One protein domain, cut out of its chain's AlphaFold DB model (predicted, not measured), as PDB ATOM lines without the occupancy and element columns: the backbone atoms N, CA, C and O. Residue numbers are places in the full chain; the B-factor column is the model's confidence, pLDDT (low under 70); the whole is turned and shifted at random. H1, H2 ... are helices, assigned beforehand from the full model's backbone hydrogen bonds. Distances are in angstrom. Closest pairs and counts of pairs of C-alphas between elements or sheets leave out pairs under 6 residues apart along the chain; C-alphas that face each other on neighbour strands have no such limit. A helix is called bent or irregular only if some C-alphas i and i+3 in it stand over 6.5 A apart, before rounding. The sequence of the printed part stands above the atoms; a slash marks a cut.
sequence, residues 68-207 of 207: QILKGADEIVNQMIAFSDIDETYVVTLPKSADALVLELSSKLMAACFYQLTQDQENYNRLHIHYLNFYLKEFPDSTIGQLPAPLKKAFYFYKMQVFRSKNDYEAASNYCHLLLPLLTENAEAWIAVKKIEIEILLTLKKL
ATOM      1  N   GLN A  68      63.260 -29.448   2.635       96.69
ATOM      2  CA  GLN A  68      62.431 -28.257   2.459       96.69
ATOM      3  C   GLN A  68      60.988 -28.613   2.081       96.69
ATOM      4  O   GLN A  68      60.054 -28.103   2.698       96.69
ATOM      5  N   ILE A  69      60.800 -29.502   1.100       97.62
ATOM      6  CA  ILE A  69      59.472 -29.948   0.663       97.62
ATOM      7  C   ILE A  69      58.762 -30.715   1.777       97.62
ATOM      8  O   ILE A  69      57.589 -30.454   2.051       97.62
ATOM      9  N   LEU A  70      59.465 -31.638   2.440       97.94
ATOM     10  CA  LEU A  70      58.891 -32.418   3.534       97.94
ATOM     11  C   LEU A  70      58.487 -31.522   4.702       97.94
ATOM     12  O   LEU A  70      57.383 -31.676   5.212       97.94
ATOM     13  N   LYS A  71      59.334 -30.564   5.088       96.56
ATOM     14  CA  LYS A  71      59.032 -29.628   6.173       96.56
ATOM     15  C   LYS A  71      57.821 -28.756   5.843       96.56
ATOM     16  O   LYS A  71      56.912 -28.676   6.657       96.56
ATOM     17  N   GLY A  72      57.765 -28.177   4.641       95.19
ATOM     18  CA  GLY A  72      56.618 -27.362   4.223       95.19
ATOM     19  C   GLY A  72      55.309 -28.159   4.169       95.19
ATOM     20  O   GLY A  72      54.266 -27.671   4.597       95.19
ATOM     21  N   ALA A  73      55.353 -29.409   3.700       97.00
ATOM     22  CA  ALA A  73      54.185 -30.288   3.730       97.00
ATOM     23  C   ALA A  73      53.773 -30.652   5.167       97.00
ATOM     24  O   ALA A  73      52.582 -30.696   5.464       97.00
ATOM     25  N   ASP A  74      54.737 -30.900   6.059       96.62
ATOM     26  CA  ASP A  74      54.463 -31.237   7.460       96.62
ATOM     27  C   ASP A  74      53.851 -30.058   8.219       96.62
ATOM     28  O   ASP A  74      52.910 -30.246   8.984       96.62
ATOM     29  N   GLU A  75      54.342 -28.842   7.971       94.12
ATOM     30  CA  GLU A  75      53.789 -27.603   8.526       94.12
ATOM     31  C   GLU A  75      52.316 -27.445   8.143       94.12
ATOM     32  O   GLU A  75      51.486 -27.281   9.034       94.12
ATOM     33  N   ILE A  76      51.973 -27.599   6.856       93.62
ATOM     34  CA  ILE A  76      50.578 -27.565   6.383       93.62
ATOM     35  C   ILE A  76      49.733 -28.618   7.104       93.62
ATOM     36  O   ILE A  76      48.656 -28.310   7.608       93.62
ATOM     37  N   VAL A  77      50.202 -29.867   7.154       95.62
ATOM     38  CA  VAL A  77      49.434 -30.970   7.748       95.62
ATOM     39  C   VAL A  77      49.217 -30.751   9.238       95.62
ATOM     40  O   VAL A  77      48.079 -30.812   9.696       95.62
ATOM     41  N   ASN A  78      50.275 -30.466   9.998       94.44
ATOM     42  CA  ASN A  78      50.171 -30.279  11.443       94.44
ATOM     43  C   ASN A  78      49.293 -29.076  11.787       94.44
ATOM     44  O   ASN A  78      48.458 -29.192  12.679       94.44
ATOM     45  N   GLN A  79      49.452 -27.960  11.065       91.44
ATOM     46  CA  GLN A  79      48.587 -26.795  11.220       91.44
ATOM     47  C   GLN A  79      47.136 -27.227  11.016       91.44
ATOM     48  O   GLN A  79      46.358 -27.195  11.964       91.44
ATOM     49  N   MET A  80      46.790 -27.747   9.834       91.75
ATOM     50  CA  MET A  80      45.424 -28.162   9.488       91.75
ATOM     51  C   MET A  80      44.815 -29.194  10.459       91.75
ATOM     52  O   MET A  80      43.604 -29.192  10.651       91.75
ATOM     53  N   ILE A  81      45.624 -30.065  11.075       92.69
ATOM     54  CA  ILE A  81      45.179 -30.998  12.125       92.69
ATOM     55  C   ILE A  81      44.870 -30.268  13.436       92.69
ATOM     56  O   ILE A  81      43.875 -30.577  14.089       92.69
ATOM     57  N   ALA A  82      45.740 -29.347  13.848       87.81
ATOM     58  CA  ALA A  82      45.643 -28.643  15.123       87.81
ATOM     59  C   ALA A  82      44.425 -27.708  15.211       87.81
ATOM     60  O   ALA A  82      44.001 -27.348  16.308       87.81
ATOM     61  N   PHE A  83      43.878 -27.289  14.072       72.12
ATOM     62  CA  PHE A  83      43.073 -26.080  14.016       72.12
ATOM     63  C   PHE A  83      41.676 -26.155  14.648       72.12
ATOM     64  O   PHE A  83      40.793 -26.897  14.218       72.12
ATOM     65  N   SER A  84      41.484 -25.238  15.601       50.97
ATOM     66  CA  SER A  84      40.219 -24.664  16.070       50.97
ATOM     67  C   SER A  84      39.796 -23.392  15.308       50.97
ATOM     68  O   SER A  84      38.633 -23.022  15.399       50.97
ATOM     69  N   ASP A  85      40.701 -22.753  14.544       53.34
ATOM     70  CA  ASP A  85      40.531 -21.389  13.994       53.34
ATOM     71  C   ASP A  85      41.016 -21.197  12.530       53.34
ATOM     72  O   ASP A  85      41.402 -20.093  12.148       53.34
ATOM     73  N   ILE A  86      41.031 -22.239  11.678       64.25
ATOM     74  CA  ILE A  86      41.203 -22.008  10.224       64.25
ATOM     75  C   ILE A  86      39.956 -21.315   9.707       64.25
ATOM     76  O   ILE A  86      38.868 -21.893   9.734       64.25
ATOM     77  N   ASP A  87      40.135 -20.117   9.165       66.81
ATOM     78  CA  ASP A  87      39.148 -19.527   8.280       66.81
ATOM     79  C   ASP A  87      39.324 -20.051   6.841       66.81
ATOM     80  O   ASP A  87      40.360 -20.597   6.448       66.81
ATOM     81  N   GLU A  88      38.297 -19.876   6.014       72.06
ATOM     82  CA  GLU A  88      38.355 -20.240   4.594       72.06
ATOM     83  C   GLU A  88      39.535 -19.580   3.859       72.06
ATOM     84  O   GLU A  88      40.004 -20.108   2.845       72.06
ATOM     85  N   THR A  89      40.055 -18.453   4.365       75.81
ATOM     86  CA  THR A  89      41.142 -17.721   3.714       75.81
ATOM     87  C   THR A  89      42.429 -18.533   3.709       75.81
ATOM     88  O   THR A  89      43.072 -18.617   2.661       75.81
ATOM     89  N   TYR A  90      42.762 -19.233   4.800       81.12
ATOM     90  CA  TYR A  90      43.956 -20.081   4.840       81.12
ATOM     91  C   TYR A  90      43.867 -21.246   3.846       81.12
ATOM     92  O   TYR A  90      44.819 -21.516   3.112       81.12
ATOM     93  N   VAL A  91      42.710 -21.897   3.729       81.81
ATOM     94  CA  VAL A  91      42.525 -23.034   2.807       81.81
ATOM     95  C   VAL A  91      42.691 -22.608   1.352       81.81
ATOM     96  O   VAL A  91      43.257 -23.348   0.544       81.81
ATOM     97  N   VAL A  92      42.272 -21.388   1.013       82.75
ATOM     98  CA  VAL A  92      42.483 -20.811  -0.320       82.75
ATOM     99  C   VAL A  92      43.969 -20.551  -0.609       82.75
ATOM    100  O   VAL A  92      44.359 -20.585  -1.781       82.75
ATOM    101  N   THR A  93      44.804 -20.349   0.421       84.75
ATOM    102  CA  THR A  93      46.268 -20.209   0.271       84.75
ATOM    103  C   THR A  93      47.001 -21.533   0.079       84.75
ATOM    104  O   THR A  93      48.148 -21.521  -0.375       84.75
ATOM    105  N   LEU A  94      46.361 -22.674   0.367       87.44
ATOM    106  CA  LEU A  94      46.990 -23.976   0.166       87.44
ATOM    107  C   LEU A  94      47.395 -24.164  -1.304       87.44
ATOM    108  O   LEU A  94      46.643 -23.783  -2.214       87.44
ATOM    109  N   PRO A  95      48.547 -24.806  -1.573       84.94
ATOM    110  CA  PRO A  95      49.004 -25.046  -2.933       84.94
ATOM    111  C   PRO A  95      47.940 -25.767  -3.768       84.94
ATOM    112  O   PRO A  95      47.633 -26.946  -3.571       84.94
ATOM    113  N   LYS A  96      47.359 -25.058  -4.746       83.38
ATOM    114  CA  LYS A  96      46.385 -25.659  -5.671       83.38
ATOM    115  C   LYS A  96      47.042 -26.676  -6.598       83.38
ATOM    116  O   LYS A  96      46.377 -27.636  -6.984       83.38
ATOM    117  N   SER A  97      48.309 -26.450  -6.925       89.50
ATOM    118  CA  SER A  97      49.193 -27.395  -7.589       89.50
ATOM    119  C   SER A  97      50.609 -27.206  -7.056       89.50
ATOM    120  O   SER A  97      50.992 -26.082  -6.724       89.50
ATOM    121  N   ALA A  98      51.366 -28.294  -6.949       95.94
ATOM    122  CA  ALA A  98      52.772 -28.250  -6.576       95.94
ATOM    123  C   ALA A  98      53.586 -29.300  -7.336       95.94
ATOM    124  O   ALA A  98      53.146 -30.431  -7.564       95.94
ATOM    125  N   ASP A  99      54.812 -28.917  -7.684       97.25
ATOM    126  CA  ASP A  99      55.771 -29.757  -8.400       97.25
ATOM    127  C   ASP A  99      56.067 -31.066  -7.654       97.25
ATOM    128  O   ASP A  99      56.115 -32.118  -8.280       97.25
ATOM    129  N   ALA A 100      56.166 -31.041  -6.324       97.94
ATOM    130  CA  ALA A 100      56.311 -32.248  -5.517       97.94
ATOM    131  C   ALA A 100      54.947 -32.858  -5.166       97.94
ATOM    132  O   ALA A 100      54.096 -32.191  -4.565       97.94
ATOM    133  N   LEU A 101      54.741 -34.144  -5.480       97.69
ATOM    134  CA  LEU A 101      53.456 -34.806  -5.230       97.69
ATOM    135  C   LEU A 101      53.144 -34.914  -3.733       97.69
ATOM    136  O   LEU A 101      51.988 -34.779  -3.344       97.69
ATOM    137  N   VAL A 102      54.163 -35.108  -2.891       98.00
ATOM    138  CA  VAL A 102      53.996 -35.170  -1.432       98.00
ATOM    139  C   VAL A 102      53.340 -33.898  -0.886       98.00
ATOM    140  O   VAL A 102      52.420 -33.991  -0.079       98.00
ATOM    141  N   LEU A 103      53.751 -32.722  -1.365       97.88
ATOM    142  CA  LEU A 103      53.206 -31.435  -0.937       97.88
ATOM    143  C   LEU A 103      51.801 -31.214  -1.502       97.88
ATOM    144  O   LEU A 103      50.885 -30.848  -0.766       97.88
ATOM    145  N   GLU A 104      51.626 -31.469  -2.801       98.00
ATOM    146  CA  GLU A 104      50.345 -31.285  -3.482       98.00
ATOM    147  C   GLU A 104      49.256 -32.169  -2.866       98.00
ATOM    148  O   GLU A 104      48.219 -31.666  -2.434       98.00
ATOM    149  N   LEU A 105      49.502 -33.478  -2.775       98.06
ATOM    150  CA  LEU A 105      48.507 -34.436  -2.306       98.06
ATOM    151  C   LEU A 105      48.201 -34.255  -0.815       98.06
ATOM    152  O   LEU A 105      47.030 -34.319  -0.445       98.06
ATOM    153  N   SER A 106      49.200 -33.948   0.020       97.94
ATOM    154  CA  SER A 106      48.956 -33.621   1.436       97.94
ATOM    155  C   SER A 106      48.036 -32.408   1.562       97.94
ATOM    156  O   SER A 106      47.036 -32.464   2.272       97.94
ATOM    157  N   SER A 107      48.304 -31.347   0.795       96.81
ATOM    158  CA  SER A 107      47.476 -30.135   0.788       96.81
ATOM    159  C   SER A 107      46.043 -30.424   0.332       96.81
ATOM    160  O   SER A 107      45.092 -29.921   0.927       96.81
ATOM    161  N   LYS A 108      45.856 -31.269  -0.693       97.38
ATOM    162  CA  LYS A 108      44.518 -31.671  -1.158       97.38
ATOM    163  C   LYS A 108      43.764 -32.513  -0.132       97.38
ATOM    164  O   LYS A 108      42.583 -32.266   0.082       97.38
ATOM    165  N   LEU A 109      44.419 -33.479   0.510       97.62
ATOM    166  CA  LEU A 109      43.799 -34.278   1.572       97.62
ATOM    167  C   LEU A 109      43.370 -33.394   2.746       97.62
ATOM    168  O   LEU A 109      42.254 -33.535   3.244       97.62
ATOM    169  N   MET A 110      44.211 -32.431   3.133       95.94
ATOM    170  CA  MET A 110      43.869 -31.481   4.187       95.94
ATOM    171  C   MET A 110      42.706 -30.565   3.796       95.94
ATOM    172  O   MET A 110      41.789 -30.379   4.594       95.94
ATOM    173  N   ALA A 111      42.683 -30.061   2.561       94.94
ATOM    174  CA  ALA A 111      41.552 -29.286   2.054       94.94
ATOM    175  C   ALA A 111      40.245 -30.100   2.058       94.94
ATOM    176  O   ALA A 111      39.202 -29.575   2.429       94.94
ATOM    177  N   ALA A 112      40.289 -31.391   1.709       95.56
ATOM    178  CA  ALA A 112      39.114 -32.261   1.788       95.56
ATOM    179  C   ALA A 112      38.602 -32.421   3.227       95.56
ATOM    180  O   ALA A 112      37.397 -32.336   3.449       95.56
ATOM    181  N   CYS A 113      39.500 -32.589   4.206       94.25
ATOM    182  CA  CYS A 113      39.116 -32.635   5.620       94.25
ATOM    183  C   CYS A 113      38.423 -31.339   6.056       94.25
ATOM    184  O   CYS A 113      37.422 -31.385   6.765       94.25
ATOM    185  N   PHE A 114      38.936 -30.192   5.605       92.50
ATOM    186  CA  PHE A 114      38.322 -28.899   5.880       92.50
ATOM    187  C   PHE A 114      36.923 -28.783   5.271       92.50
ATOM    188  O   PHE A 114      35.981 -28.509   6.004       92.50
ATOM    189  N   TYR A 115      36.761 -29.053   3.971       92.94
ATOM    190  CA  TYR A 115      35.446 -28.980   3.321       92.94
ATOM    191  C   TYR A 115      34.432 -29.931   3.964       92.94
ATOM    192  O   TYR A 115      33.252 -29.613   4.080       92.94
ATOM    193  N   GLN A 116      34.891 -31.092   4.430       91.88
ATOM    194  CA  GLN A 116      34.049 -32.014   5.181       91.88
ATOM    195  C   GLN A 116      33.610 -31.424   6.531       91.88
ATOM    196  O   GLN A 116      32.434 -31.520   6.878       91.88
ATOM    197  N   LEU A 117      34.534 -30.807   7.275       89.12
ATOM    198  CA  LEU A 117      34.268 -30.166   8.566       89.12
ATOM    199  C   LEU A 117      33.278 -28.998   8.430       89.12
ATOM    200  O   LEU A 117      32.355 -28.882   9.233       89.12
ATOM    201  N   THR A 118      33.447 -28.158   7.407       90.00
ATOM    202  CA  THR A 118      32.593 -26.986   7.144       90.00
ATOM    203  C   THR A 118      31.311 -27.318   6.383       90.00
ATOM    204  O   THR A 118      30.520 -26.425   6.096       90.00
ATOM    205  N   GLN A 119      31.073 -28.601   6.088       91.00
ATOM    206  CA  GLN A 119      29.923 -29.092   5.319       91.00
ATOM    207  C   GLN A 119      29.830 -28.522   3.891       91.00
ATOM    208  O   GLN A 119      28.764 -28.551   3.272       91.00
ATOM    209  N   ASP A 120      30.952 -28.077   3.325       93.12
ATOM    210  CA  ASP A 120      31.066 -27.633   1.937       93.12
ATOM    211  C   ASP A 120      31.143 -28.839   0.984       93.12
ATOM    212  O   ASP A 120      32.200 -29.265   0.503       93.12
ATOM    213  N   GLN A 121      29.978 -29.427   0.721       94.69
ATOM    214  CA  GLN A 121      29.857 -30.617  -0.120       94.69
ATOM    215  C   GLN A 121      30.219 -30.357  -1.586       94.69
ATOM    216  O   GLN A 121      30.665 -31.275  -2.275       94.69
ATOM    217  N   GLU A 122      30.040 -29.133  -2.086       96.31
ATOM    218  CA  GLU A 122      30.365 -28.805  -3.475       96.31
ATOM    219  C   GLU A 122      31.873 -28.909  -3.705       96.31
ATOM    220  O   GLU A 122      32.327 -29.653  -4.585       96.31
ATOM    221  N   ASN A 123      32.668 -28.219  -2.881       94.56
ATOM    222  CA  ASN A 123      34.118 -28.250  -3.016       94.56
ATOM    223  C   ASN A 123      34.703 -29.615  -2.659       94.56
ATOM    224  O   ASN A 123      35.619 -30.071  -3.355       94.56
ATOM    225  N   TYR A 124      34.143 -30.294  -1.655       95.56
ATOM    226  CA  TYR A 124      34.513 -31.666  -1.318       95.56
ATOM    227  C   TYR A 124      34.335 -32.605  -2.522       95.56
ATOM    228  O   TYR A 124      35.295 -33.238  -2.973       95.56
ATOM    229  N   ASN A 125      33.135 -32.646  -3.111       97.06
ATOM    230  CA  ASN A 125      32.829 -33.533  -4.235       97.06
ATOM    231  C   ASN A 125      33.650 -33.196  -5.479       97.06
ATOM    232  O   ASN A 125      34.187 -34.096  -6.128       97.06
ATOM    233  N   ARG A 126      33.810 -31.906  -5.794       96.62
ATOM    234  CA  ARG A 126      34.635 -31.455  -6.921       96.62
ATOM    235  C   ARG A 126      36.082 -31.921  -6.772       96.62
ATOM    236  O   ARG A 126      36.663 -32.448  -7.721       96.62
ATOM    237  N   LEU A 127      36.665 -31.756  -5.585       96.50
ATOM    238  CA  LEU A 127      38.031 -32.190  -5.305       96.50
ATOM    239  C   LEU A 127      38.180 -33.714  -5.415       96.50
ATOM    240  O   LEU A 127      39.175 -34.208  -5.952       96.50
ATOM    241  N   HIS A 128      37.177 -34.456  -4.954       97.50
ATOM    242  CA  HIS A 128      37.132 -35.907  -5.077       97.50
ATOM    243  C   HIS A 128      37.082 -36.384  -6.521       97.50
ATOM    244  O   HIS A 128      37.948 -37.154  -6.942       97.50
ATOM    245  N   ILE A 129      36.107 -35.897  -7.285       96.88
ATOM    246  CA  ILE A 129      35.862 -36.311  -8.669       96.88
ATOM    247  C   ILE A 129      37.067 -36.000  -9.558       96.88
ATOM    248  O   ILE A 129      37.476 -36.845 -10.348       96.88
ATOM    249  N   HIS A 130      37.660 -34.813  -9.422       95.88
ATOM    250  CA  HIS A 130      38.712 -34.366 -10.339       95.88
ATOM    251  C   HIS A 130      40.138 -34.713  -9.903       95.88
ATOM    252  O   HIS A 130      41.070 -34.475 -10.674       95.88
ATOM    253  N   TYR A 131      40.340 -35.207  -8.678       97.00
ATOM    254  CA  TYR A 131      41.688 -35.422  -8.155       97.00
ATOM    255  C   TYR A 131      41.787 -36.583  -7.160       97.00
ATOM    256  O   TYR A 131      42.473 -37.566  -7.436       97.00
ATOM    257  N   LEU A 132      41.126 -36.497  -5.997       97.44
ATOM    258  CA  LEU A 132      41.416 -37.431  -4.901       97.44
ATOM    259  C   LEU A 132      40.982 -38.866  -5.197       97.44
ATOM    260  O   LEU A 132      41.700 -39.781  -4.810       97.44
ATOM    261  N   ASN A 133      39.876 -39.102  -5.908       97.25
ATOM    262  CA  ASN A 133      39.417 -40.470  -6.185       97.25
ATOM    263  C   ASN A 133      40.463 -41.302  -6.938       97.25
ATOM    264  O   ASN A 133      40.608 -42.492  -6.661       97.25
ATOM    265  N   PHE A 134      41.232 -40.670  -7.828       97.69
ATOM    266  CA  PHE A 134      42.348 -41.318  -8.507       97.69
ATOM    267  C   PHE A 134      43.442 -41.728  -7.507       97.69
ATOM    268  O   PHE A 134      43.786 -42.903  -7.391       97.69
ATOM    269  N   TYR A 135      43.966 -40.777  -6.727       97.62
ATOM    270  CA  TYR A 135      45.092 -41.045  -5.825       97.62
ATOM    271  C   TYR A 135      44.721 -41.935  -4.636       97.62
ATOM    272  O   TYR A 135      45.537 -42.746  -4.209       97.62
ATOM    273  N   LEU A 136      43.493 -41.840  -4.123       97.00
ATOM    274  CA  LEU A 136      42.999 -42.725  -3.063       97.00
ATOM    275  C   LEU A 136      42.932 -44.189  -3.520       97.00
ATOM    276  O   LEU A 136      43.073 -45.087  -2.693       97.00
ATOM    277  N   LYS A 137      42.731 -44.435  -4.821       95.62
ATOM    278  CA  LYS A 137      42.794 -45.775  -5.415       95.62
ATOM    279  C   LYS A 137      44.237 -46.253  -5.587       95.62
ATOM    280  O   LYS A 137      44.517 -47.418  -5.315       95.62
ATOM    281  N   GLU A 138      45.143 -45.377  -6.021       94.75
ATOM    282  CA  GLU A 138      46.559 -45.723  -6.234       94.75
ATOM    283  C   GLU A 138      47.348 -45.908  -4.924       94.75
ATOM    284  O   GLU A 138      48.351 -46.619  -4.914       94.75
ATOM    285  N   PHE A 139      46.883 -45.318  -3.819       95.12
ATOM    286  CA  PHE A 139      47.467 -45.462  -2.482       95.12
ATOM    287  C   PHE A 139      46.502 -46.172  -1.515       95.12
ATOM    288  O   PHE A 139      45.925 -45.530  -0.631       95.12
ATOM    289  N   PRO A 140      46.304 -47.498  -1.655       93.00
ATOM    290  CA  PRO A 140      45.481 -48.265  -0.728       93.00
ATOM    291  C   PRO A 140      46.126 -48.340   0.661       93.00
ATOM    292  O   PRO A 140      47.339 -48.167   0.809       93.00
ATOM    293  N   ASP A 141      45.327 -48.678   1.674       91.38
ATOM    294  CA  ASP A 141      45.718 -48.633   3.092       91.38
ATOM    295  C   ASP A 141      47.009 -49.415   3.401       91.38
ATOM    296  O   ASP A 141      47.842 -48.960   4.186       91.38
ATOM    297  N   SER A 142      47.238 -50.535   2.707       92.19
ATOM    298  CA  SER A 142      48.451 -51.360   2.829       92.19
ATOM    299  C   SER A 142      49.747 -50.648   2.421       92.19
ATOM    300  O   SER A 142      50.831 -51.067   2.821       92.19
ATOM    301  N   THR A 143      49.654 -49.571   1.639       93.38
ATOM    302  CA  THR A 143      50.804 -48.820   1.112       93.38
ATOM    303  C   THR A 143      51.054 -47.505   1.844       93.38
ATOM    304  O   THR A 143      52.171 -46.990   1.797       93.38
ATOM    305  N   ILE A 144      50.067 -46.980   2.586       95.75
ATOM    306  CA  ILE A 144      50.166 -45.675   3.269       95.75
ATOM    307  C   ILE A 144      51.363 -45.640   4.233       95.75
ATOM    308  O   ILE A 144      52.077 -44.640   4.321       95.75
ATOM    309  N   GLY A 145      51.653 -46.762   4.901       94.00
ATOM    310  CA  GLY A 145      52.792 -46.894   5.814       94.00
ATOM    311  C   GLY A 145      54.168 -46.670   5.165       94.00
ATOM    312  O   GLY A 145      55.128 -46.372   5.876       94.00
ATOM    313  N   GLN A 146      54.277 -46.746   3.838       94.06
ATOM    314  CA  GLN A 146      55.524 -46.548   3.087       94.06
ATOM    315  C   GLN A 146      55.677 -45.120   2.538       94.06
ATOM    316  O   GLN A 146      56.731 -44.777   2.006       94.06
ATOM    317  N   LEU A 147      54.648 -44.278   2.665       96.56
ATOM    318  CA  LEU A 147      54.673 -42.909   2.156       96.56
ATOM    319  C   LEU A 147      55.580 -41.996   2.998       96.56
ATOM    320  O   LEU A 147      55.792 -42.263   4.190       96.56
ATOM    321  N   PRO A 148      56.076 -40.882   2.417       97.31
ATOM    322  CA  PRO A 148      56.767 -39.848   3.179       97.31
ATOM    323  C   PRO A 148      55.918 -39.354   4.353       97.31
ATOM    324  O   PRO A 148      54.691 -39.279   4.250       97.31
ATOM    325  N   ALA A 149      56.572 -39.002   5.462       96.50
ATOM    326  CA  ALA A 149      55.900 -38.737   6.734       96.50
ATOM    327  C   ALA A 149      54.739 -37.719   6.653       96.50
ATOM    328  O   ALA A 149      53.662 -38.061   7.147       96.50
ATOM    329  N   PRO A 150      54.866 -36.555   5.983       97.50
ATOM    330  CA  PRO A 150      53.765 -35.591   5.902       97.50
ATOM    331  C   PRO A 150      52.538 -36.158   5.183       97.50
ATOM    332  O   PRO A 150      51.410 -36.056   5.663       97.50
ATOM    333  N   LEU A 151      52.763 -36.847   4.062       98.12
ATOM    334  CA  LEU A 151      51.686 -37.440   3.278       98.12
ATOM    335  C   LEU A 151      51.024 -38.602   4.021       98.12
ATOM    336  O   LEU A 151      49.801 -38.725   4.014       98.12
ATOM    337  N   LYS A 152      51.814 -39.416   4.722       97.94
ATOM    338  CA  LYS A 152      51.310 -40.471   5.606       97.94
ATOM    339  C   LYS A 152      50.382 -39.908   6.689       97.94
ATOM    340  O   LYS A 152      49.284 -40.433   6.867       97.94
ATOM    341  N   LYS A 153      50.784 -38.821   7.363       98.19
ATOM    342  CA  LYS A 153      49.946 -38.117   8.351       98.19
ATOM    343  C   LYS A 153      48.640 -37.626   7.724       98.19
ATOM    344  O   LYS A 153      47.572 -37.915   8.258       98.19
ATOM    345  N   ALA A 154      48.722 -36.950   6.575       98.06
ATOM    346  CA  ALA A 154      47.556 -36.421   5.865       98.06
ATOM    347  C   ALA A 154      46.551 -37.525   5.503       98.06
ATOM    348  O   ALA A 154      45.350 -37.367   5.708       98.06
ATOM    349  N   PHE A 155      47.036 -38.674   5.019       98.50
ATOM    350  CA  PHE A 155      46.198 -39.833   4.712       98.50
ATOM    351  C   PHE A 155      45.501 -40.400   5.946       98.50
ATOM    352  O   PHE A 155      44.293 -40.632   5.900       98.50
ATOM    353  N   TYR A 156      46.233 -40.633   7.039       98.31
ATOM    354  CA  TYR A 156      45.633 -41.171   8.261       98.31
ATOM    355  C   TYR A 156      44.607 -40.213   8.859       98.31
ATOM    356  O   TYR A 156      43.522 -40.653   9.232       98.31
ATOM    357  N   PHE A 157      44.895 -38.911   8.875       97.75
ATOM    358  CA  PHE A 157      43.933 -37.917   9.340       97.75
ATOM    359  C   PHE A 157      42.689 -37.852   8.445       97.75
ATOM    360  O   PHE A 157      41.570 -37.899   8.947       97.75
ATOM    361  N   TYR A 158      42.866 -37.837   7.121       97.88
ATOM    362  CA  TYR A 158      41.754 -37.871   6.172       97.88
ATOM    363  C   TYR A 158      40.875 -39.115   6.355       97.88
ATOM    364  O   TYR A 158      39.655 -39.006   6.477       97.88
ATOM    365  N   LYS A 159      41.478 -40.306   6.446       97.69
ATOM    366  CA  LYS A 159      40.744 -41.562   6.665       97.69
ATOM    367  C   LYS A 159      39.994 -41.543   7.994       97.69
ATOM    368  O   LYS A 159      38.814 -41.883   8.016       97.69
ATOM    369  N   MET A 160      40.644 -41.093   9.068       96.75
ATOM    370  CA  MET A 160      40.019 -40.915  10.379       96.75
ATOM    371  C   MET A 160      38.752 -40.054  10.284       96.75
ATOM    372  O   MET A 160      37.701 -40.482  10.758       96.75
ATOM    373  N   GLN A 161      38.817 -38.886   9.635       95.06
ATOM    374  CA  GLN A 161      37.657 -37.994   9.497       95.06
ATOM    375  C   GLN A 161      36.547 -38.598   8.623       95.06
ATOM    376  O   GLN A 161      35.372 -38.509   8.979       95.06
ATOM    377  N   VAL A 162      36.895 -39.283   7.530       95.06
ATOM    378  CA  VAL A 162      35.917 -39.965   6.662       95.06
ATOM    379  C   VAL A 162      35.165 -41.074   7.392       95.06
ATOM    380  O   VAL A 162      33.953 -41.201   7.219       95.06
ATOM    381  N   PHE A 163      35.849 -41.896   8.188       96.56
ATOM    382  CA  PHE A 163      35.184 -42.951   8.960       96.56
ATOM    383  C   PHE A 163      34.360 -42.366  10.107       96.56
ATOM    384  O   PHE A 163      33.201 -42.747  10.284       96.56
ATOM    385  N   ARG A 164      34.896 -41.353  10.799       93.62
ATOM    386  CA  ARG A 164      34.173 -40.618  11.843       93.62
ATOM    387  C   ARG A 164      32.875 -40.011  11.314       93.62
ATOM    388  O   ARG A 164      31.833 -40.196  11.932       93.62
ATOM    389  N   SER A 165      32.884 -39.378  10.138       92.00
ATOM    390  CA  SER A 165      31.668 -38.795   9.547       92.00
ATOM    391  C   SER A 165      30.616 -39.833   9.144       92.00
ATOM    392  O   SER A 165      29.461 -39.485   8.921       92.00
ATOM    393  N   LYS A 166      31.014 -41.100   8.983       94.38
ATOM    394  CA  LYS A 166      30.126 -42.224   8.657       94.38
ATOM    395  C   LYS A 166      29.677 -43.002   9.896       94.38
ATOM    396  O   LYS A 166      28.996 -44.010   9.743       94.38
ATOM    397  N   ASN A 167      30.032 -42.538  11.097       94.25
ATOM    398  CA  ASN A 167      29.829 -43.241  12.368       94.25
ATOM    399  C   ASN A 167      30.549 -44.601  12.459       94.25
ATOM    400  O   ASN A 167      30.203 -45.424  13.304       94.25
ATOM    401  N   ASP A 168      31.564 -44.841  11.625       96.19
ATOM    402  CA  ASP A 168      32.434 -46.014  11.733       96.19
ATOM    403  C   ASP A 168      33.573 -45.702  12.714       96.19
ATOM    404  O   ASP A 168      34.711 -45.381  12.355       96.19
ATOM    405  N   TYR A 169      33.207 -45.689  13.993       95.56
ATOM    406  CA  TYR A 169      34.077 -45.255  15.079       95.56
ATOM    407  C   TYR A 169      35.228 -46.235  15.351       95.56
ATOM    408  O   TYR A 169      36.298 -45.805  15.783       95.56
ATOM    409  N   GLU A 170      35.062 -47.525  15.050       95.56
ATOM    410  CA  GLU A 170      36.139 -48.517  15.163       95.56
ATOM    411  C   GLU A 170      37.236 -48.258  14.125       95.56
ATOM    412  O   GLU A 170      38.415 -48.144  14.478       95.56
ATOM    413  N   ALA A 171      36.860 -48.075  12.853       96.25
ATOM    414  CA  ALA A 171      37.823 -47.737  11.812       96.25
ATOM    415  C   ALA A 171      38.488 -46.382  12.088       96.25
ATOM    416  O   ALA A 171      39.711 -46.265  11.983       96.25
ATOM    417  N   ALA A 172      37.720 -45.372  12.509       96.88
ATOM    418  CA  ALA A 172      38.269 -44.068  12.880       96.88
ATOM    419  C   ALA A 172      39.285 -44.170  14.036       96.88
ATOM    420  O   ALA A 172      40.352 -43.552  13.973       96.88
ATOM    421  N   SER A 173      38.999 -44.993  15.052       96.62
ATOM    422  CA  SER A 173      39.911 -45.266  16.170       96.62
ATOM    423  C   SER A 173      41.225 -45.890  15.693       96.62
ATOM    424  O   SER A 173      42.301 -45.441  16.092       96.62
ATOM    425  N   ASN A 174      41.178 -46.862  14.777       96.69
ATOM    426  CA  ASN A 174      42.390 -47.472  14.217       96.69
ATOM    427  C   ASN A 174      43.304 -46.429  13.553       96.69
ATOM    428  O   ASN A 174      44.517 -46.436  13.764       96.69
ATOM    429  N   TYR A 175      42.732 -45.479  12.809       97.44
ATOM    430  CA  TYR A 175      43.509 -44.398  12.197       97.44
ATOM    431  C   TYR A 175      44.048 -43.378  13.211       97.44
ATOM    432  O   TYR A 175      45.140 -42.855  12.993       97.44
ATOM    433  N   CYS A 176      43.365 -43.150  14.340       96.50
ATOM    434  CA  CYS A 176      43.922 -42.365  15.450       96.50
ATOM    435  C   CYS A 176      45.210 -43.008  15.984       96.50
ATOM    436  O   CYS A 176      46.237 -42.338  16.090       96.50
ATOM    437  N   HIS A 177      45.179 -44.318  16.251       96.50
ATOM    438  CA  HIS A 177      46.330 -45.066  16.769       96.50
ATOM    439  C   HIS A 177      47.529 -45.045  15.812       96.50
ATOM    440  O   HIS A 177      48.672 -45.006  16.264       96.50
ATOM    441  N   LEU A 178      47.282 -45.043  14.498       97.31
ATOM    442  CA  LEU A 178      48.333 -44.926  13.482       97.31
ATOM    443  C   LEU A 178      48.892 -43.500  13.363       97.31
ATOM    444  O   LEU A 178      50.079 -43.327  13.086       97.31
ATOM    445  N   LEU A 179      48.055 -42.479  13.558       97.56
ATOM    446  CA  LEU A 179      48.433 -41.075  13.398       97.56
ATOM    447  C   LEU A 179      49.175 -40.512  14.615       97.56
ATOM    448  O   LEU A 179      50.176 -39.819  14.455       97.56
ATOM    449  N   LEU A 180      48.709 -40.803  15.829       97.19
ATOM    450  CA  LEU A 180      49.217 -40.196  17.065       97.19
ATOM    451  C   LEU A 180      50.734 -40.340  17.282       97.19
ATOM    452  O   LEU A 180      51.356 -39.345  17.663       97.19
ATOM    453  N   PRO A 181      51.371 -41.499  17.015       96.81
ATOM    454  CA  PRO A 181      52.823 -41.635  17.136       96.81
ATOM    455  C   PRO A 181      53.607 -40.725  16.184       96.81
ATOM    456  O   PRO A 181      54.771 -40.440  16.440       96.81
ATOM    457  N   LEU A 182      52.987 -40.265  15.091       96.69
ATOM    458  CA  LEU A 182      53.620 -39.390  14.102       96.69
ATOM    459  C   LEU A 182      53.560 -37.908  14.499       96.69
ATOM    460  O   LEU A 182      54.230 -37.088  13.875       96.69
ATOM    461  N   LEU A 183      52.753 -37.548  15.499       96.12
ATOM    462  CA  LEU A 183      52.501 -36.158  15.897       96.12
ATOM    463  C   LEU A 183      53.234 -35.750  17.181       96.12
ATOM    464  O   LEU A 183      53.036 -34.645  17.662       96.12
ATOM    465  N   THR A 184      54.078 -36.610  17.752       89.06
ATOM    466  CA  THR A 184      54.718 -36.378  19.063       89.06
ATOM    467  C   THR A 184      55.578 -35.113  19.126       89.06
ATOM    468  O   THR A 184      55.705 -34.521  20.194       89.06
ATOM    469  N   GLU A 185      56.130 -34.673  17.996       89.69
ATOM    470  CA  GLU A 185      56.925 -33.442  17.890       89.69
ATOM    471  C   GLU A 185      56.067 -32.169  17.761       89.69
ATOM    472  O   GLU A 185      56.580 -31.064  17.927       89.69
ATOM    473  N   ASN A 186      54.761 -32.298  17.497       92.50
ATOM    474  CA  ASN A 186      53.820 -31.184  17.414       92.50
ATOM    475  C   ASN A 186      52.678 -31.377  18.423       92.50
ATOM    476  O   ASN A 186      51.674 -32.038  18.151       92.50
ATOM    477  N   ALA A 187      52.840 -30.773  19.602       92.25
ATOM    478  CA  ALA A 187      51.901 -30.927  20.710       92.25
ATOM    479  C   ALA A 187      50.472 -30.486  20.356       92.25
ATOM    480  O   ALA A 187      49.519 -31.132  20.783       92.25
ATOM    481  N   GLU A 188      50.302 -29.427  19.563       92.88
ATOM    482  CA  GLU A 188      48.982 -28.902  19.200       92.88
ATOM    483  C   GLU A 188      48.206 -29.891  18.325       92.88
ATOM    484  O   GLU A 188      47.085 -30.280  18.668       92.88
ATOM    485  N   ALA A 189      48.832 -30.372  17.247       94.00
ATOM    486  CA  ALA A 189      48.247 -31.380  16.368       94.00
ATOM    487  C   ALA A 189      47.963 -32.683  17.129       94.00
ATOM    488  O   ALA A 189      46.901 -33.290  16.976       94.00
ATOM    489  N   TRP A 190      48.889 -33.100  17.997       96.25
ATOM    490  CA  TRP A 190      48.711 -34.287  18.827       96.25
ATOM    491  C   TRP A 190      47.514 -34.153  19.778       96.25
ATOM    492  O   TRP A 190      46.683 -35.058  19.849       96.25
ATOM    493  N   ILE A 191      47.385 -33.016  20.472       94.62
ATOM    494  CA  ILE A 191      46.258 -32.734  21.375       94.62
ATOM    495  C   ILE A 191      44.939 -32.736  20.598       94.62
ATOM    496  O   ILE A 191      43.953 -33.296  21.084       94.62
ATOM    497  N   ALA A 192      44.903 -32.144  19.403       93.50
ATOM    498  CA  ALA A 192      43.708 -32.124  18.565       93.50
ATOM    499  C   ALA A 192      43.240 -33.544  18.209       93.50
ATOM    500  O   ALA A 192      42.076 -33.885  18.433       93.50
ATOM    501  N   VAL A 193      44.151 -34.417  17.766       95.56
ATOM    502  CA  VAL A 193      43.816 -35.821  17.469       95.56
ATOM    503  C   VAL A 193      43.439 -36.591  18.734       95.56
ATOM    504  O   VAL A 193      42.502 -37.384  18.701       95.56
ATOM    505  N   LYS A 194      44.085 -36.333  19.877       95.62
ATOM    506  CA  LYS A 194      43.702 -36.965  21.150       95.62
ATOM    507  C   LYS A 194      42.300 -36.602  21.615       95.62
ATOM    508  O   LYS A 194      41.600 -37.467  22.133       95.62
ATOM    509  N   LYS A 195      41.860 -35.358  21.419       94.06
ATOM    510  CA  LYS A 195      40.470 -34.967  21.710       94.06
ATOM    511  C   LYS A 195      39.485 -35.787  20.874       94.06
ATOM    512  O   LYS A 195      38.508 -36.292  21.421       94.06
ATOM    513  N   ILE A 196      39.785 -35.968  19.586       94.00
ATOM    514  CA  ILE A 196      38.979 -36.789  18.672       94.00
ATOM    515  C   ILE A 196      38.981 -38.259  19.118       94.00
ATOM    516  O   ILE A 196      37.923 -38.872  19.200       94.00
ATOM    517  N   GLU A 197      40.138 -38.824  19.466       96.19
ATOM    518  CA  GLU A 197      40.237 -40.203  19.964       96.19
ATOM    519  C   GLU A 197      39.377 -40.416  21.221       96.19
ATOM    520  O   GLU A 197      38.628 -41.389  21.303       96.19
ATOM    521  N   ILE A 198      39.420 -39.489  22.185       95.38
ATOM    522  CA  ILE A 198      38.596 -39.559  23.401       95.38
ATOM    523  C   ILE A 198      37.101 -39.529  23.056       95.38
ATOM    524  O   ILE A 198      36.338 -40.329  23.596       95.38
ATOM    525  N   GLU A 199      36.671 -38.641  22.156       93.69
ATOM    526  CA  GLU A 199      35.283 -38.579  21.675       93.69
ATOM    527  C   GLU A 199      34.833 -39.912  21.058       93.69
ATOM    528  O   GLU A 199      33.765 -40.432  21.398       93.69
ATOM    529  N   ILE A 200      35.668 -40.489  20.192       94.44
ATOM    530  CA  ILE A 200      35.421 -41.779  19.542       94.44
ATOM    531  C   ILE A 200      35.267 -42.883  20.596       94.44
ATOM    532  O   ILE A 200      34.274 -43.612  20.588       94.44
ATOM    533  N   LEU A 201      36.198 -42.981  21.550       93.31
ATOM    534  CA  LEU A 201      36.172 -44.003  22.604       93.31
ATOM    535  C   LEU A 201      34.961 -43.858  23.534       93.31
ATOM    536  O   LEU A 201      34.352 -44.856  23.923       93.31
ATOM    537  N   LEU A 202      34.576 -42.626  23.880       93.62
ATOM    538  CA  LEU A 202      33.365 -42.363  24.663       93.62
ATOM    539  C   LEU A 202      32.096 -42.773  23.914       93.62
ATOM    540  O   LEU A 202      31.132 -43.192  24.554       93.62
ATOM    541  N   THR A 203      32.089 -42.646  22.589       92.12
ATOM    542  CA  THR A 203      30.964 -43.053  21.741       92.12
ATOM    543  C   THR A 203      30.874 -44.571  21.646       92.12
ATOM    544  O   THR A 203      29.814 -45.124  21.920       92.12
ATOM    545  N   LEU A 204      31.994 -45.254  21.384       90.19
ATOM    546  CA  LEU A 204      32.063 -46.721  21.354       90.19
ATOM    547  C   LEU A 204      31.654 -47.357  22.686       90.19
ATOM    548  O   LEU A 204      30.979 -48.373  22.691       90.19
ATOM    549  N   LYS A 205      32.010 -46.747  23.821       88.56
ATOM    550  CA  LYS A 205      31.622 -47.244  25.152       88.56
ATOM    551  C   LYS A 205      30.108 -47.179  25.419       88.56
ATOM    552  O   LYS A 205      29.628 -47.857  26.324       88.56
ATOM    553  N   LYS A 206      29.378 -46.297  24.731       77.81
ATOM    554  CA  LYS A 206      27.926 -46.114  24.906       77.81
ATOM    555  C   LYS A 206      27.092 -47.049  24.024       77.81
ATOM    556  O   LYS A 206      25.888 -47.136  24.265       77.81
ATOM    557  N   LEU A 207      27.707 -47.657  23.009       63.38
ATOM    558  CA  LEU A 207      27.112 -48.670  22.134       63.38
ATOM    559  C   LEU A 207      27.185 -50.049  22.798       63.38
ATOM    560  O   LEU A 207      26.230 -50.826  22.586       63.38
TER     561      LEU A 207
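What this domain is: This is residues 68 to 207 of the 207 residues of the protein "Putative transcriptional regulator" of Listeria aquatica FSL S10-1188 (UniProt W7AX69). A core of three helices side by side, H1, H3 and H6, runs the same way, with H6 nearest the middle; on the side of H6 away from H3, H7 folds back along H6 and H8 folds back along H7. A kinked helix, H4, folds back slantwise over H3, and the short helices H2 and H5 lie at the margins. The printed part has 140 residues with eight named helices, H1 to H8 in chain order, and no named strand; the class is all helix. It is compact, with a radius of gyration of the C-alphas of 14.2 A, and spans 45 by 33 by 33 A.

Where its parts are: The longest helices by residues, with 18 each, are H8, residues 187 to 204, 25.4 A from first to last C-alpha, and H4, residues 121 to 138, 23.3 A. H8 ends at C-alpha 204, (32.063, -46.721, 21.354). H4 has a kink of 54 degrees near residue 131 and is irregular, with C-alphas 130 and 133 7.4 A apart. H6, residues 149 to 165, is 24.4 A long and H3, residues 101 to 117, 24.1 A. H1, residues 68 to 82, is 21.0 A long and begins at C-alpha 68, (62.431, -28.257, 2.459). H7, residues 169 to 182, 20.4 A long, is only just irregular, with C-alphas 178 and 181 6.7 A apart. H2 is residues 88 to 93, 9.0 A, and H5 residues 141 to 144, 5.3 A.

How they stand to each other: H8 touches H7 in a helical hairpin, at a shallow tilt of 22 degrees, opposite ways; their closest C-alphas, of Ile 200 and Tyr 169, are 5.8 A apart. H7 forms a second hairpin with H6, touching at 21 degrees, closest at Ala 172 and Met 160, C-alphas 4.4 A apart. H6, H3 and H1 are a bundle, helices side by side: H6 touches H3 at 22 degrees, closest C-alphas Leu 151 and Ser 106, 5.0 A, and H3 touches H1 at 11 degrees, closest C-alphas Leu 103 and Ala 73, 4.9 A. With residues 78 to 82 alone H1 touches H8, at a steep tilt of 45 degrees; the closest C-alphas, Ala 82 and Ala 189, are 4.0 A apart. H4 touches H3 in a third hairpin, at a steep tilt of 40 degrees, closest C-alphas Tyr 124 and Tyr 115, 5.4 A. H2 is close to H3 but not clearly touching, C-alphas of Val 91 and Ala 111 6.4 A apart, and H5 is likewise close to H6, C-alphas of Ile 144 and Lys 152 5.8 A apart. H4 and H6 are apart. Every O i to N i+4 pair is within hydrogen-bond range in H1, H2, H3, H6 and H8, against 11 of 14 in H4 and 8 of 10 in H7; H5 is too short for such a pair.

The domain as a whole: The C-alphas farthest apart, of Asp 99 and Lys 206, are 46.4 A apart. The printed part has no cut and no long link; H2 to H3 is short, the others tight. Mean pLDDT of the printed part is 92.8, with residues 84 to 87 and 207 under 70.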